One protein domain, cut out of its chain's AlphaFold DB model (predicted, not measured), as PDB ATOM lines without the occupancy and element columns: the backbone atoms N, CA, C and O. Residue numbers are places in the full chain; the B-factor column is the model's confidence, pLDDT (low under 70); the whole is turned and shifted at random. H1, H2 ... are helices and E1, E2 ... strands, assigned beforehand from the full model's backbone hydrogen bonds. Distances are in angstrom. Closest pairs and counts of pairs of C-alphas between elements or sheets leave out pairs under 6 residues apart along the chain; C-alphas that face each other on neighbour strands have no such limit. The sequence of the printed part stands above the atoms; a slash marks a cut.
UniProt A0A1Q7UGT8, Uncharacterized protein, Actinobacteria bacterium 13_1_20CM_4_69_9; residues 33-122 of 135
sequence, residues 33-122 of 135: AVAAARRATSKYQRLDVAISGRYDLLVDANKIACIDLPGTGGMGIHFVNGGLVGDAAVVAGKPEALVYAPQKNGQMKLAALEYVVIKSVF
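AT A GLANCE: This is residues 33 to 122 of the 135 residues of an uncharacterized protein of Actinobacteria bacterium 13_1_20CM_4_69_9 (UniProt A0A1Q7UGT8). A strongly twisted antiparallel sheet of four strands, made from two hairpins, E1 with E2 and E3 with E4, has a string of three short helices, H1, H2 and H3, along one side of it, where H2, near E4, and H3, near E2, E3 and E4, only graze the sheet and H1 is not on it. From H3 a long loop, residues 53 to 65, leads round to the opposite edge strand, E1, and the short helix H4 follows at the end of E2. The printed part has 90 residues, with four named helices and four named strands along the chain in the order H1 H2 H3 E1 E2 H4 E3 E4; the sheet's order is E1 - E2 - E3 - E4, and the class is mixed, helices and strands. The whole is compact, with a radius of gyration of the C-alphas of 13.3 A and a rounded outline of 35 by 29 by 25 A.

HOW THE PARTS SIT: H1, residues 33 to 40, is not on the sheet, but only just, with 4 pairs of C-alphas within 10 A. H2, residues 42 to 45, only grazes the sheet; its closest C-alpha to E4, residues 108 to 114, is that of Gln 45, 5.4 A from that of Leu 110. H3, residues 47 to 52, also only grazes the sheet, with residues 47 to 51, and is close to H2 but not clearly touching, the C-alphas of Tyr 44 and Ala 50 being the closest at 5.5 A. E1, residues 66 to 69, and E2, residues 73 to 80, form a hairpin at 143 degrees, with N 75 and O 67 2.8 A apart. The pairing of E2 is staggered: residues 73 to 77 pair with E1, and residues 77 to 80 with E3, residues 97 to 102, where N 79 and O 98 are 2.8 A apart. Residues 56 to 57 pair with residues 79 to 80 of E2, antiparallel. H4, residues 82 to 85, is not on the sheet. E3 and E4 form a hairpin at 150 degrees, with N 101 and O 109 2.8 A apart. In H1 and H3 every O i to N i+4 pair is within hydrogen-bond range; H2 and H4 are too short for such a pair.

IN THESE COORDINATES: H1 begins at C-alpha 33, (380.167, 254.044, 337.420), and is 10.4 A long. E2 is 20.6 A long and starts at C-alpha 73, (361.063, 265.552, 321.628). E3 measures 16.3 A, and E4 measures 16.6 A, ending at C-alpha 114, (368.332, 252.366, 331.196).

THE WHOLE: The two C-alphas farthest apart are those of Asn 105 and Ser 120, at 41.5 A. The printed part has no cut. The links H3 to E1 and H4 to E3 are long. The mean pLDDT of the printed part is 92.3, that of E1 is 78, and no printed residue is under 70.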
ATOM      1  N   ALA A  33     381.174 255.052 337.733       86.50
ATOM      2  CA  ALA A  33     380.167 254.044 337.420       86.50
ATOM      3  C   ALA A  33     379.568 254.270 336.026       86.50
ATOM      4  O   ALA A  33     379.457 253.328 335.239       86.50
ATOM      5  N   VAL A  34     379.282 255.523 335.661       90.94
ATOM      6  CA  VAL A  34     378.805 255.878 334.311       90.94
ATOM      7  C   VAL A  34     379.878 255.583 333.262       90.94
ATOM      8  O   VAL A  34     379.585 255.042 332.190       90.94
ATOM      9  N   ALA A  35     381.143 255.880 333.564       91.81
ATOM     10  CA  ALA A  35     382.258 255.553 332.681       91.81
ATOM     11  C   ALA A  35     382.432 254.031 332.514       91.81
ATOM     12  O   ALA A  35     382.682 253.556 331.403       91.81
ATOM     13  N   ALA A  36     382.274 253.259 333.593       90.75
ATOM     14  CA  ALA A  36     382.317 251.800 333.556       90.75
ATOM     15  C   ALA A  36     381.174 251.217 332.714       90.75
ATOM     16  O   ALA A  36     381.443 250.403 331.827       90.75
ATOM     17  N   ALA A  37     379.940 251.690 332.917       95.19
ATOM     18  CA  ALA A  37     378.779 251.289 332.127       95.19
ATOM     19  C   ALA A  37     379.012 251.539 330.633       95.19
ATOM     20  O   ALA A  37     378.873 250.627 329.817       95.19
ATOM     21  N   ARG A  38     379.473 252.742 330.264       95.44
ATOM     22  CA  ARG A  38     379.774 253.099 328.868       95.44
ATOM     23  C   ARG A  38     380.819 252.177 328.235       95.44
ATOM     24  O   ARG A  38     380.657 251.770 327.087       95.44
ATOM     25  N   ARG A  39     381.887 251.834 328.964       96.12
ATOM     26  CA  ARG A  39     382.916 250.905 328.464       96.12
ATOM     27  C   ARG A  39     382.351 249.496 328.275       96.12
ATOM     28  O   ARG A  39     382.512 248.921 327.199       96.12
ATOM     29  N   ALA A  40     381.659 248.974 329.287       97.12
ATOM     30  CA  ALA A  40     381.115 247.616 329.298       97.12
ATOM     31  C   ALA A  40     380.037 247.380 328.224       97.12
ATOM     32  O   ALA A  40     379.870 246.256 327.746       97.12
ATOM     33  N   THR A  41     379.334 248.436 327.814       98.06
ATOM     34  CA  THR A  41     378.221 248.383 326.855       98.06
ATOM     35  C   THR A  41     378.581 248.896 325.461       98.06
ATOM     36  O   THR A  41     377.726 248.907 324.583       98.06
ATOM     37  N   SER A  42     379.843 249.265 325.205       97.88
ATOM     38  CA  SER A  42     380.297 249.832 323.920       97.88
ATOM     39  C   SER A  42     379.901 249.004 322.686       97.88
ATOM     40  O   SER A  42     379.566 249.563 321.644       97.88
ATOM     41  N   LYS A  43     379.848 247.676 322.818       98.19
ATOM     42  CA  LYS A  43     379.382 246.743 321.776       98.19
ATOM     43  C   LYS A  43     377.945 247.000 321.294       98.19
ATOM     44  O   LYS A  43     377.652 246.740 320.132       98.19
ATOM     45  N   TYR A  44     377.076 247.543 322.151       98.38
ATOM     46  CA  TYR A  44     375.689 247.889 321.819       98.38
ATOM     47  C   TYR A  44     375.570 249.182 321.006       98.38
ATOM     48  O   TYR A  44     374.474 249.612 320.682       98.38
ATOM     49  N   GLN A  45     376.679 249.812 320.610       97.50
ATOM     50  CA  GLN A  45     376.628 250.806 319.534       97.50
ATOM     51  C   GLN A  45     376.127 250.203 318.217       97.50
ATOM     52  O   GLN A  45     375.613 250.936 317.377       97.50
ATOM     53  N   ARG A  46     376.262 248.881 318.038       97.44
ATOM     54  CA  ARG A  46     375.675 248.159 316.913       97.44
ATOM     55  C   ARG A  46     374.387 247.469 317.356       97.44
ATOM     56  O   ARG A  46     374.398 246.650 318.276       97.44
ATOM     57  N   LEU A  47     373.284 247.808 316.698       96.81
ATOM     58  CA  LEU A  47     371.953 247.322 317.061       96.81
ATOM     59  C   LEU A  47     371.807 245.796 316.907       96.81
ATOM     60  O   LEU A  47     371.149 245.156 317.718       96.81
ATOM     61  N   ASP A  48     372.466 245.193 315.920       97.88
ATOM     62  CA  ASP A  48     372.489 243.739 315.701       97.88
ATOM     63  C   ASP A  48     373.046 242.967 316.910       97.88
ATOM     64  O   ASP A  48     372.547 241.891 317.251       97.88
ATOM     65  N   VAL A  49     374.033 243.541 317.608       98.19
ATOM     66  CA  VAL A  49     374.590 242.971 318.845       98.19
ATOM     67  C   VAL A  49     373.559 242.999 319.969       98.19
ATOM     68  O   VAL A  49     373.471 242.043 320.737       98.19
ATOM     69  N   ALA A  50     372.770 244.071 320.069       98.12
ATOM     70  CA  ALA A  50     371.690 244.158 321.047       98.12
ATOM     71  C   ALA A  50     370.580 243.141 320.744       98.12
ATOM     72  O   ALA A  50     370.206 242.371 321.625       98.12
ATOM     73  N   ILE A  51     370.134 243.051 319.490       97.81
ATOM     74  CA  ILE A  51     369.114 242.078 319.065       97.81
ATOM     75  C   ILE A  51     369.584 240.643 319.352       97.81
ATOM     76  O   ILE A  51     368.868 239.854 319.966       97.81
ATOM     77  N   SER A  52     370.835 240.317 319.010       98.06
ATOM     78  CA  SER A  52     371.439 239.010 319.322       98.06
ATOM     79  C   SER A  52     371.522 238.748 320.832       98.06
ATOM     80  O   SER A  52     371.444 237.606 321.279       98.06
ATOM     81  N   GLY A  53     371.653 239.813 321.626       97.62
ATOM     82  CA  GLY A  53     371.635 239.805 323.086       97.62
ATOM     83  C   GLY A  53     370.241 239.754 323.716       97.62
ATOM     84  O   GLY A  53     370.142 239.978 324.921       97.62
ATOM     85  N   ARG A  54     369.187 239.454 322.939       98.00
ATOM     86  CA  ARG A  54     367.785 239.363 323.397       98.00
ATOM     87  C   ARG A  54     367.204 240.692 323.887       98.00
ATOM     88  O   ARG A  54     366.353 240.702 324.769       98.00
ATOM     89  N   TYR A  55     367.679 241.801 323.326       98.38
ATOM     90  CA  TYR A  55     367.012 243.090 323.462       98.38
ATOM     91  C   TYR A  55     365.995 243.233 322.332       98.38
ATOM     92  O   TYR A  55     366.366 243.482 321.184       98.38
ATOM     93  N   ASP A  56     364.723 243.055 322.666       97.19
ATOM     94  CA  ASP A  56     363.610 243.067 321.722       97.19
ATOM     95  C   ASP A  56     362.956 244.452 321.667       97.19
ATOM     96  O   ASP A  56     362.965 245.198 322.646       97.19
ATOM     97  N   LEU A  57     362.391 244.810 320.510       96.38
ATOM     98  CA  LEU A  57     361.740 246.104 320.309       96.38
ATOM     99  C   LEU A  57     360.554 246.268 321.269       96.38
ATOM    100  O   LEU A  57     359.590 245.501 321.210       96.38
ATOM    101  N   LEU A  58     360.604 247.301 322.107       94.00
ATOM    102  CA  LEU A  58     359.479 247.695 322.939       94.00
ATOM    103  C   LEU A  58     358.539 248.581 322.123       94.00
ATOM    104  O   LEU A  58     358.952 249.574 321.529       94.00
ATOM    105  N   VAL A  59     357.262 248.214 322.118       91.94
ATOM    106  CA  VAL A  59     356.194 248.989 321.488       91.94
ATOM    107  C   VAL A  59     355.042 249.166 322.461       91.94
ATOM    108  O   VAL A  59     354.802 248.304 323.311       91.94
ATOM    109  N   ASP A  60     354.317 250.267 322.325       85.94
ATOM    110  CA  ASP A  60     353.096 250.496 323.087       85.94
ATOM    111  C   ASP A  60     351.931 249.593 322.615       85.94
ATOM    112  O   ASP A  60     352.059 248.753 321.713       85.94
ATOM    113  N   ALA A  61     350.757 249.772 323.227       86.12
ATOM    114  CA  ALA A  61     349.545 249.026 322.878       86.12
ATOM    115  C   ALA A  61     349.113 249.213 321.409       86.12
ATOM    116  O   ALA A  61     348.513 248.307 320.828       86.12
ATOM    117  N   ASN A  62     349.466 250.345 320.797       87.56
ATOM    118  CA  ASN A  62     349.176 250.685 319.406       87.56
ATOM    119  C   ASN A  62     350.314 250.295 318.448       87.56
ATOM    120  O   ASN A  62     350.263 250.643 317.269       87.56
ATOM    121  N   LYS A  63     351.323 249.553 318.926       86.25
ATOM    122  CA  LYS A  63     352.511 249.129 318.165       86.25
ATOM    123  C   LYS A  63     353.434 250.281 317.750       86.25
ATOM    124  O   LYS A  63     354.199 250.142 316.795       86.25
ATOM    125  N   ILE A  64     353.415 251.388 318.486       83.94
ATOM    126  CA  ILE A  64     354.308 252.527 318.280       83.94
ATOM    127  C   ILE A  64     355.584 252.308 319.097       83.94
ATOM    128  O   ILE A  64     355.533 252.046 320.297       83.94
ATOM    129  N   ALA A  65     356.736 252.386 318.427       85.50
ATOM    130  CA  ALA A  65     358.047 252.116 319.026       85.50
ATOM    131  C   ALA A  65     358.799 253.375 319.486       85.50
ATOM    132  O   ALA A  65     359.672 253.302 320.346       85.50
ATOM    133  N   CYS A  66     358.513 254.522 318.868       81.25
ATOM    134  CA  CYS A  66     359.147 255.783 319.223       81.25
ATOM    135  C   CYS A  66     358.358 256.411 320.366       81.25
ATOM    136  O   CYS A  66     357.253 256.899 320.145       81.25
ATOM    137  N   ILE A  67     358.924 256.393 321.571       77.56
ATOM    138  CA  ILE A  67     358.323 257.070 322.716       77.56
ATOM    139  C   ILE A  67     358.712 258.539 322.615       77.56
ATOM    140  O   ILE A  67     359.892 258.888 322.720       77.56
ATOM    141  N   ASP A  68     357.730 259.401 322.385       79.62
ATOM    142  CA  ASP A  68     357.919 260.840 322.347       79.62
ATOM    143  C   ASP A  68     357.038 261.576 323.352       79.62
ATOM    144  O   ASP A  68     356.029 261.079 323.852       79.62
ATOM    145  N   LEU A  69     357.498 262.773 323.709       74.56
ATOM    146  CA  LEU A  69     356.713 263.738 324.449       74.56
ATOM    147  C   LEU A  69     356.447 264.922 323.513       74.56
ATOM    148  O   LEU A  69     357.393 265.652 323.168       74.56
ATOM    149  N   PRO A  70     355.187 265.140 323.092       75.94
ATOM    150  CA  PRO A  70     354.829 266.249 322.221       75.94
ATOM    151  C   PRO A  70     355.377 267.586 322.736       75.94
ATOM    152  O   PRO A  70     355.257 267.919 323.914       75.94
ATOM    153  N   GLY A  71     356.029 268.347 321.854       78.06
ATOM    154  CA  GLY A  71     356.635 269.645 322.181       78.06
ATOM    155  C   GLY A  71     357.989 269.594 322.903       78.06
ATOM    156  O   GLY A  71     358.627 270.635 323.024       78.06
ATOM    157  N   THR A  72     358.458 268.418 323.337       79.44
ATOM    158  CA  THR A  72     359.749 268.253 324.042       79.44
ATOM    159  C   THR A  72     360.747 267.408 323.243       79.44
ATOM    160  O   THR A  72     361.948 267.667 323.287       79.44
ATOM    161  N   GLY A  73     360.254 266.436 322.469       78.25
ATOM    162  CA  GLY A  73     361.063 265.552 321.628       78.25
ATOM    163  C   GLY A  73     360.895 264.071 321.978       78.25
ATOM    164  O   GLY A  73     360.158 263.708 322.893       78.25
ATOM    165  N   GLY A  74     361.572 263.209 321.217       82.94
ATOM    166  CA  GLY A  74     361.563 261.759 321.421       82.94
ATOM    167  C   GLY A  74     362.558 261.307 322.491       82.94
ATOM    168  O   GLY A  74     363.711 261.735 322.460       82.94
ATOM    169  N   MET A  75     362.152 260.395 323.380       87.19
ATOM    170  CA  MET A  75     363.096 259.617 324.197       87.19
ATOM    171  C   MET A  75     363.946 258.708 323.301       87.19
ATOM    172  O   MET A  75     365.144 258.549 323.528       87.19
ATOM    173  N   GLY A  76     363.325 258.156 322.255       91.62
ATOM    174  CA  GLY A  76     363.949 257.284 321.270       91.62
ATOM    175  C   GLY A  76     363.167 255.991 321.082       91.62
ATOM    176  O   GLY A  76     361.980 255.911 321.396       91.62
ATOM    177  N   ILE A  77     363.848 254.993 320.525       95.12
ATOM    178  CA  ILE A  77     363.318 253.649 320.313       95.12
ATOM    179  C   ILE A  77     363.958 252.714 321.334       95.12
ATOM    180  O   ILE A  77     365.182 252.550 321.349       95.12
ATOM    181  N   HIS A  78     363.123 252.104 322.167       96.50
ATOM    182  CA  HIS A  78     363.546 251.234 323.258       96.50
ATOM    183  C   HIS A  78     363.661 249.783 322.796       96.50
ATOM    184  O   HIS A  78     362.742 249.224 322.202       96.50
ATOM    185  N   PHE A  79     364.787 249.158 323.122       97.56
ATOM    186  CA  PHE A  79     364.999 247.720 323.011       97.56
ATOM    187  C   PHE A  79     365.245 247.163 324.409       97.56
ATOM    188  O   PHE A  79     366.166 247.603 325.099       97.56
ATOM    189  N   VAL A  80     364.421 246.214 324.838       97.38
ATOM    190  CA  VAL A  80     364.347 245.742 326.224       97.38
ATOM    191  C   VAL A  80     364.709 244.271 326.291       97.38
ATOM    192  O   VAL A  80     364.229 243.469 325.492       97.38
ATOM    193  N   ASN A  81     365.523 243.900 327.275       98.00
ATOM    194  CA  ASN A  81     365.750 242.503 327.605       98.00
ATOM    195  C   ASN A  81     364.853 242.106 328.783       98.00
ATOM    196  O   ASN A  81     365.155 242.395 329.940       98.00
ATOM    197  N   GLY A  82     363.744 241.424 328.488       94.19
ATOM    198  CA  GLY A  82     362.765 241.024 329.504       94.19
ATOM    199  C   GLY A  82     363.323 240.083 330.579       94.19
ATOM    200  O   GLY A  82     362.822 240.080 331.700       94.19
ATOM    201  N   GLY A  83     364.379 239.322 330.266       94.56
ATOM    202  CA  GLY A  83     365.063 238.476 331.244       94.56
ATOM    203  C   GLY A  83     365.819 239.287 332.296       94.56
ATOM    204  O   GLY A  83     365.815 238.896 333.458       94.56
ATOM    205  N   LEU A  84     366.407 240.421 331.898       96.19
ATOM    206  CA  LEU A  84     367.080 241.343 332.815       96.19
ATOM    207  C   LEU A  84     366.067 242.166 333.621       96.19
ATOM    208  O   LEU A  84     366.206 242.284 334.825       96.19
ATOM    209  N   VAL A  85     364.981 242.647 332.997       93.75
ATOM    210  CA  VAL A  85     363.904 243.375 333.713       93.75
ATOM    211  C   VAL A  85     363.273 242.531 334.827       93.75
ATOM    212  O   VAL A  85     362.841 243.056 335.853       93.75
ATOM    213  N   GLY A  86     363.159 241.220 334.600       90.38
ATOM    214  CA  GLY A  86     362.641 240.275 335.585       90.38
ATOM    215  C   GLY A  86     363.640 239.919 336.688       90.38
ATOM    216  O   GLY A  86     363.241 239.293 337.672       90.38
ATOM    217  N   ASP A  87     364.910 240.300 336.539       86.81
ATOM    218  CA  ASP A  87     365.920 240.157 337.575       86.81
ATOM    219  C   ASP A  87     366.004 241.447 338.418       86.81
ATOM    220  O   ASP A  87     365.657 242.543 337.988       86.81
ATOM    221  N   ALA A  88     366.352 241.316 339.699       86.94
ATOM    222  CA  ALA A  88     366.451 242.468 340.601       86.94
ATOM    223  C   ALA A  88     367.851 243.119 340.571       86.94
ATOM    224  O   ALA A  88     368.164 243.946 341.432       86.94
ATOM    225  N   ALA A  89     368.732 242.695 339.661       90.00
ATOM    226  CA  ALA A  89     370.164 242.940 339.725       90.00
ATOM    227  C   ALA A  89     370.607 244.026 338.739       90.00
ATOM    228  O   ALA A  89     370.777 243.799 337.551       90.00
ATOM    229  N   VAL A  90     370.968 245.195 339.266       91.00
ATOM    230  CA  VAL A  90     371.531 246.275 338.447       91.00
ATOM    231  C   VAL A  90     373.016 246.020 338.177       91.00
ATOM    232  O   VAL A  90     373.863 246.180 339.061       91.00
ATOM    233  N   VAL A  91     373.355 245.645 336.940       93.06
ATOM    234  CA  VAL A  91     374.735 245.349 336.521       93.06
ATOM    235  C   VAL A  91     375.158 246.264 335.375       93.06
ATOM    236  O   VAL A  91     374.619 246.191 334.280       93.06
ATOM    237  N   ALA A  92     376.219 247.053 335.568       93.38
ATOM    238  CA  ALA A  92     376.666 248.085 334.617       93.38
ATOM    239  C   ALA A  92     376.909 247.616 333.160       93.38
ATOM    240  O   ALA A  92     376.900 248.423 332.235       93.38
ATOM    241  N   GLY A  93     377.192 246.329 332.934       96.31
ATOM    242  CA  GLY A  93     377.388 245.755 331.592       96.31
ATOM    243  C   GLY A  93     376.141 245.115 330.972       96.31
ATOM    244  O   GLY A  93     376.213 244.613 329.848       96.31
ATOM    245  N   LYS A  94     375.032 245.087 331.712       96.62
ATOM    246  CA  LYS A  94     373.774 244.423 331.371       96.62
ATOM    247  C   LYS A  94     372.600 245.352 331.725       96.62
ATOM    248  O   LYS A  94     371.876 245.057 332.659       96.62
ATOM    249  N   PRO A  95     372.445 246.490 331.032       97.50
ATOM    250  CA  PRO A  95     371.281 247.345 331.241       97.50
ATOM    251  C   PRO A  95     370.005 246.597 330.853       97.50
ATOM    252  O   PRO A  95     370.033 245.789 329.922       97.50
ATOM    253  N   GLU A  96     368.893 246.894 331.509       97.88
ATOM    254  CA  GLU A  96     367.606 246.269 331.204       97.88
ATOM    255  C   GLU A  96     367.013 246.785 329.884       97.88
ATOM    256  O   GLU A  96     366.375 246.019 329.153       97.88
ATOM    257  N   ALA A  97     367.287 248.047 329.527       97.56
ATOM    258  CA  ALA A  97     366.914 248.605 328.230       97.56
ATOM    259  C   ALA A  97     368.018 249.451 327.576       97.56
ATOM    260  O   ALA A  97     368.869 250.073 328.220       97.56
ATOM    261  N   LEU A  98     367.989 249.459 326.246       98.12
ATOM    262  CA  LEU A  98     368.854 250.233 325.366       98.12
ATOM    263  C   LEU A  98     367.980 251.159 324.525       98.12
ATOM    264  O   LEU A  98     367.022 250.703 323.901       98.12
ATOM    265  N   VAL A  99     368.330 252.440 324.467       96.94
ATOM    266  CA  VAL A  99     367.557 253.435 323.712       96.94
ATOM    267  C   VAL A  99     368.361 253.907 322.521       96.94
ATOM    268  O   VAL A  99     369.506 254.341 322.671       96.94
ATOM    269  N   TYR A 100     367.761 253.852 321.338       96.69
ATOM    270  CA  TYR A 100     368.389 254.283 320.098       96.69
ATOM    271  C   TYR A 100     367.670 255.487 319.496       96.69
ATOM    272  O   TYR A 100     366.445 255.528 319.410       96.69
ATOM    273  N   ALA A 101     368.457 256.447 319.021       94.19
ATOM    274  CA  ALA A 101     367.987 257.572 318.231       94.19
ATOM    275  C   ALA A 101     368.176 257.269 316.732       94.19
ATOM    276  O   ALA A 101     369.311 256.997 316.312       94.19
ATOM    277  N   PRO A 102     367.112 257.348 315.913       92.25
ATOM    278  CA  PRO A 102     367.234 257.282 314.464       92.25
ATOM    279  C   PRO A 102     368.092 258.431 313.929       92.25
ATOM    280  O   PRO A 102     367.936 259.590 314.318       92.25
ATOM    281  N   GLN A 103     369.003 258.117 313.017       92.19
ATOM    282  CA  GLN A 103     369.822 259.099 312.315       92.19
ATOM    283  C   GLN A 103     369.267 259.374 310.913       92.19
ATOM    284  O   GLN A 103     368.571 258.551 310.323       92.19
ATOM    285  N   LYS A 104     369.633 260.526 310.333       93.12
ATOM    286  CA  LYS A 104     369.197 260.936 308.981       93.12
ATOM    287  C   LYS A 104     369.554 259.925 307.881       93.12
ATOM    288  O   LYS A 104     368.894 259.894 306.853       93.12
ATOM    289  N   ASN A 105     370.601 259.127 308.085       92.62
ATOM    290  CA  ASN A 105     371.065 258.089 307.160       92.62
ATOM    291  C   ASN A 105     370.394 256.717 307.391       92.62
ATOM    292  O   ASN A 105     370.847 255.727 306.825       92.62
ATOM    293  N   GLY A 106     369.377 256.636 308.255       90.50
ATOM    294  CA  GLY A 106     368.685 255.392 308.604       90.50
ATOM    295  C   GLY A 106     369.419 254.510 309.618       90.50
ATOM    296  O   GLY A 106     368.897 253.464 309.994       90.50
ATOM    297  N   GLN A 107     370.607 254.905 310.087       92.94
ATOM    298  CA  GLN A 107     371.309 254.178 311.144       92.94
ATOM    299  C   GLN A 107     370.713 254.483 312.521       92.94
ATOM    300  O   GLN A 107     370.115 255.534 312.751       92.94
ATOM    301  N   MET A 108     370.924 253.560 313.455       95.38
ATOM    302  CA  MET A 108     370.472 253.677 314.837       95.38
ATOM    303  C   MET A 108     371.663 254.008 315.731       95.38
ATOM    304  O   MET A 108     372.608 253.228 315.825       95.38
ATOM    305  N   LYS A 109     371.623 255.164 316.399       96.38
ATOM    306  CA  LYS A 109     372.663 255.579 317.346       96.38
ATOM    307  C   LYS A 109     372.226 255.260 318.766       96.38
ATOM    308  O   LYS A 109     371.193 255.757 319.199       96.38
ATOM    309  N   LEU A 110     373.038 254.511 319.510       97.44
ATOM    310  CA  LEU A 110     372.807 254.292 320.938       97.44
ATOM    311  C   LEU A 110     372.824 255.640 321.682       97.44
ATOM    312  O   LEU A 110     373.844 256.337 321.703       97.44
ATOM    313  N   ALA A 111     371.680 256.007 322.251       94.94
ATOM    314  CA  ALA A 111     371.430 257.284 322.908       94.94
ATOM    315  C   ALA A 111     371.458 257.160 324.436       94.94
ATOM    316  O   ALA A 111     372.020 258.034 325.097       94.94
ATOM    317  N   ALA A 112     370.923 256.066 324.990       95.50
ATOM    318  CA  ALA A 112     370.895 255.835 326.431       95.50
ATOM    319  C   ALA A 112     370.995 254.349 326.811       95.50
ATOM    320  O   ALA A 112     370.730 253.453 326.007       95.50
ATOM    321  N   LEU A 113     371.384 254.133 328.067       97.38
ATOM    322  CA  LEU A 113     371.276 252.871 328.793       97.38
ATOM    323  C   LEU A 113     370.287 253.120 329.932       97.38
ATOM    324  O   LEU A 113     370.458 254.104 330.656       97.38
ATOM    325  N   GLU A 114     369.300 252.254 330.107       96.00
ATOM    326  CA  GLU A 114     368.332 252.366 331.196       96.00
ATOM    327  C   GLU A 114     368.467 251.166 332.127       96.00
ATOM    328  O   GLU A 114     368.544 250.023 331.669       96.00
ATOM    329  N   TYR A 115     368.502 251.461 333.429       94.81
ATOM    330  CA  TYR A 115     368.536 250.454 334.478       94.81
ATOM    331  C   TYR A 115     367.210 250.454 335.227       94.81
ATOM    332  O   TYR A 115     366.843 251.468 335.827       94.81
ATOM    333  N   VAL A 116     366.477 249.349 335.155       93.19
ATOM    334  CA  VAL A 116     365.080 249.263 335.589       93.19
ATOM    335  C   VAL A 116     364.943 248.162 336.623       93.19
ATOM    336  O   VAL A 116     365.309 247.023 336.379       93.19
ATOM    337  N   VAL A 117     364.356 248.492 337.771       92.06
ATOM    338  CA  VAL A 117     364.039 247.515 338.816       92.06
ATOM    339  C   VAL A 117     362.554 247.594 339.119       92.06
ATOM    340  O   VAL A 117     362.015 248.676 339.376       92.06
ATOM    341  N   ILE A 118     361.877 246.446 339.110       91.75
ATOM    342  CA  ILE A 118     360.462 246.384 339.470       91.75
ATOM    343  C   ILE A 118     360.294 246.772 340.941       91.75
ATOM    344  O   ILE A 118     360.956 246.244 341.833       91.75
ATOM    345  N   LYS A 119     359.353 247.681 341.214       89.69
ATOM    346  CA  LYS A 119     359.138 248.250 342.553       89.69
ATOM    347  C   LYS A 119     358.950 247.198 343.652       89.69
ATOM    348  O   LYS A 119     359.387 247.426 344.771       89.69
ATOM    349  N   SER A 120     358.315 246.064 343.352       89.56
ATOM    350  CA  SER A 120     358.080 244.997 344.335       89.56
ATOM    351  C   SER A 120     359.362 244.336 344.849       89.56
ATOM    352  O   SER A 120     359.342 243.771 345.936       89.56
ATOM    353  N   VAL A 121     360.457 244.396 344.083       85.06
ATOM    354  CA  VAL A 121     361.771 243.841 344.453       85.06
ATOM    355  C   VAL A 121     362.813 244.929 344.721       85.06
ATOM    356  O   VAL A 121     363.932 244.631 345.132       85.06
ATOM    357  N   PHE A 122     362.455 246.197 344.513       84.19
ATOM    358  CA  PHE A 122     363.333 247.319 344.793       84.19
ATOM    359  C   PHE A 122     363.521 247.487 346.302       84.19
ATOM    360  O   PHE A 122     362.583 247.820 347.029       84.19
TER     361      PHE A 122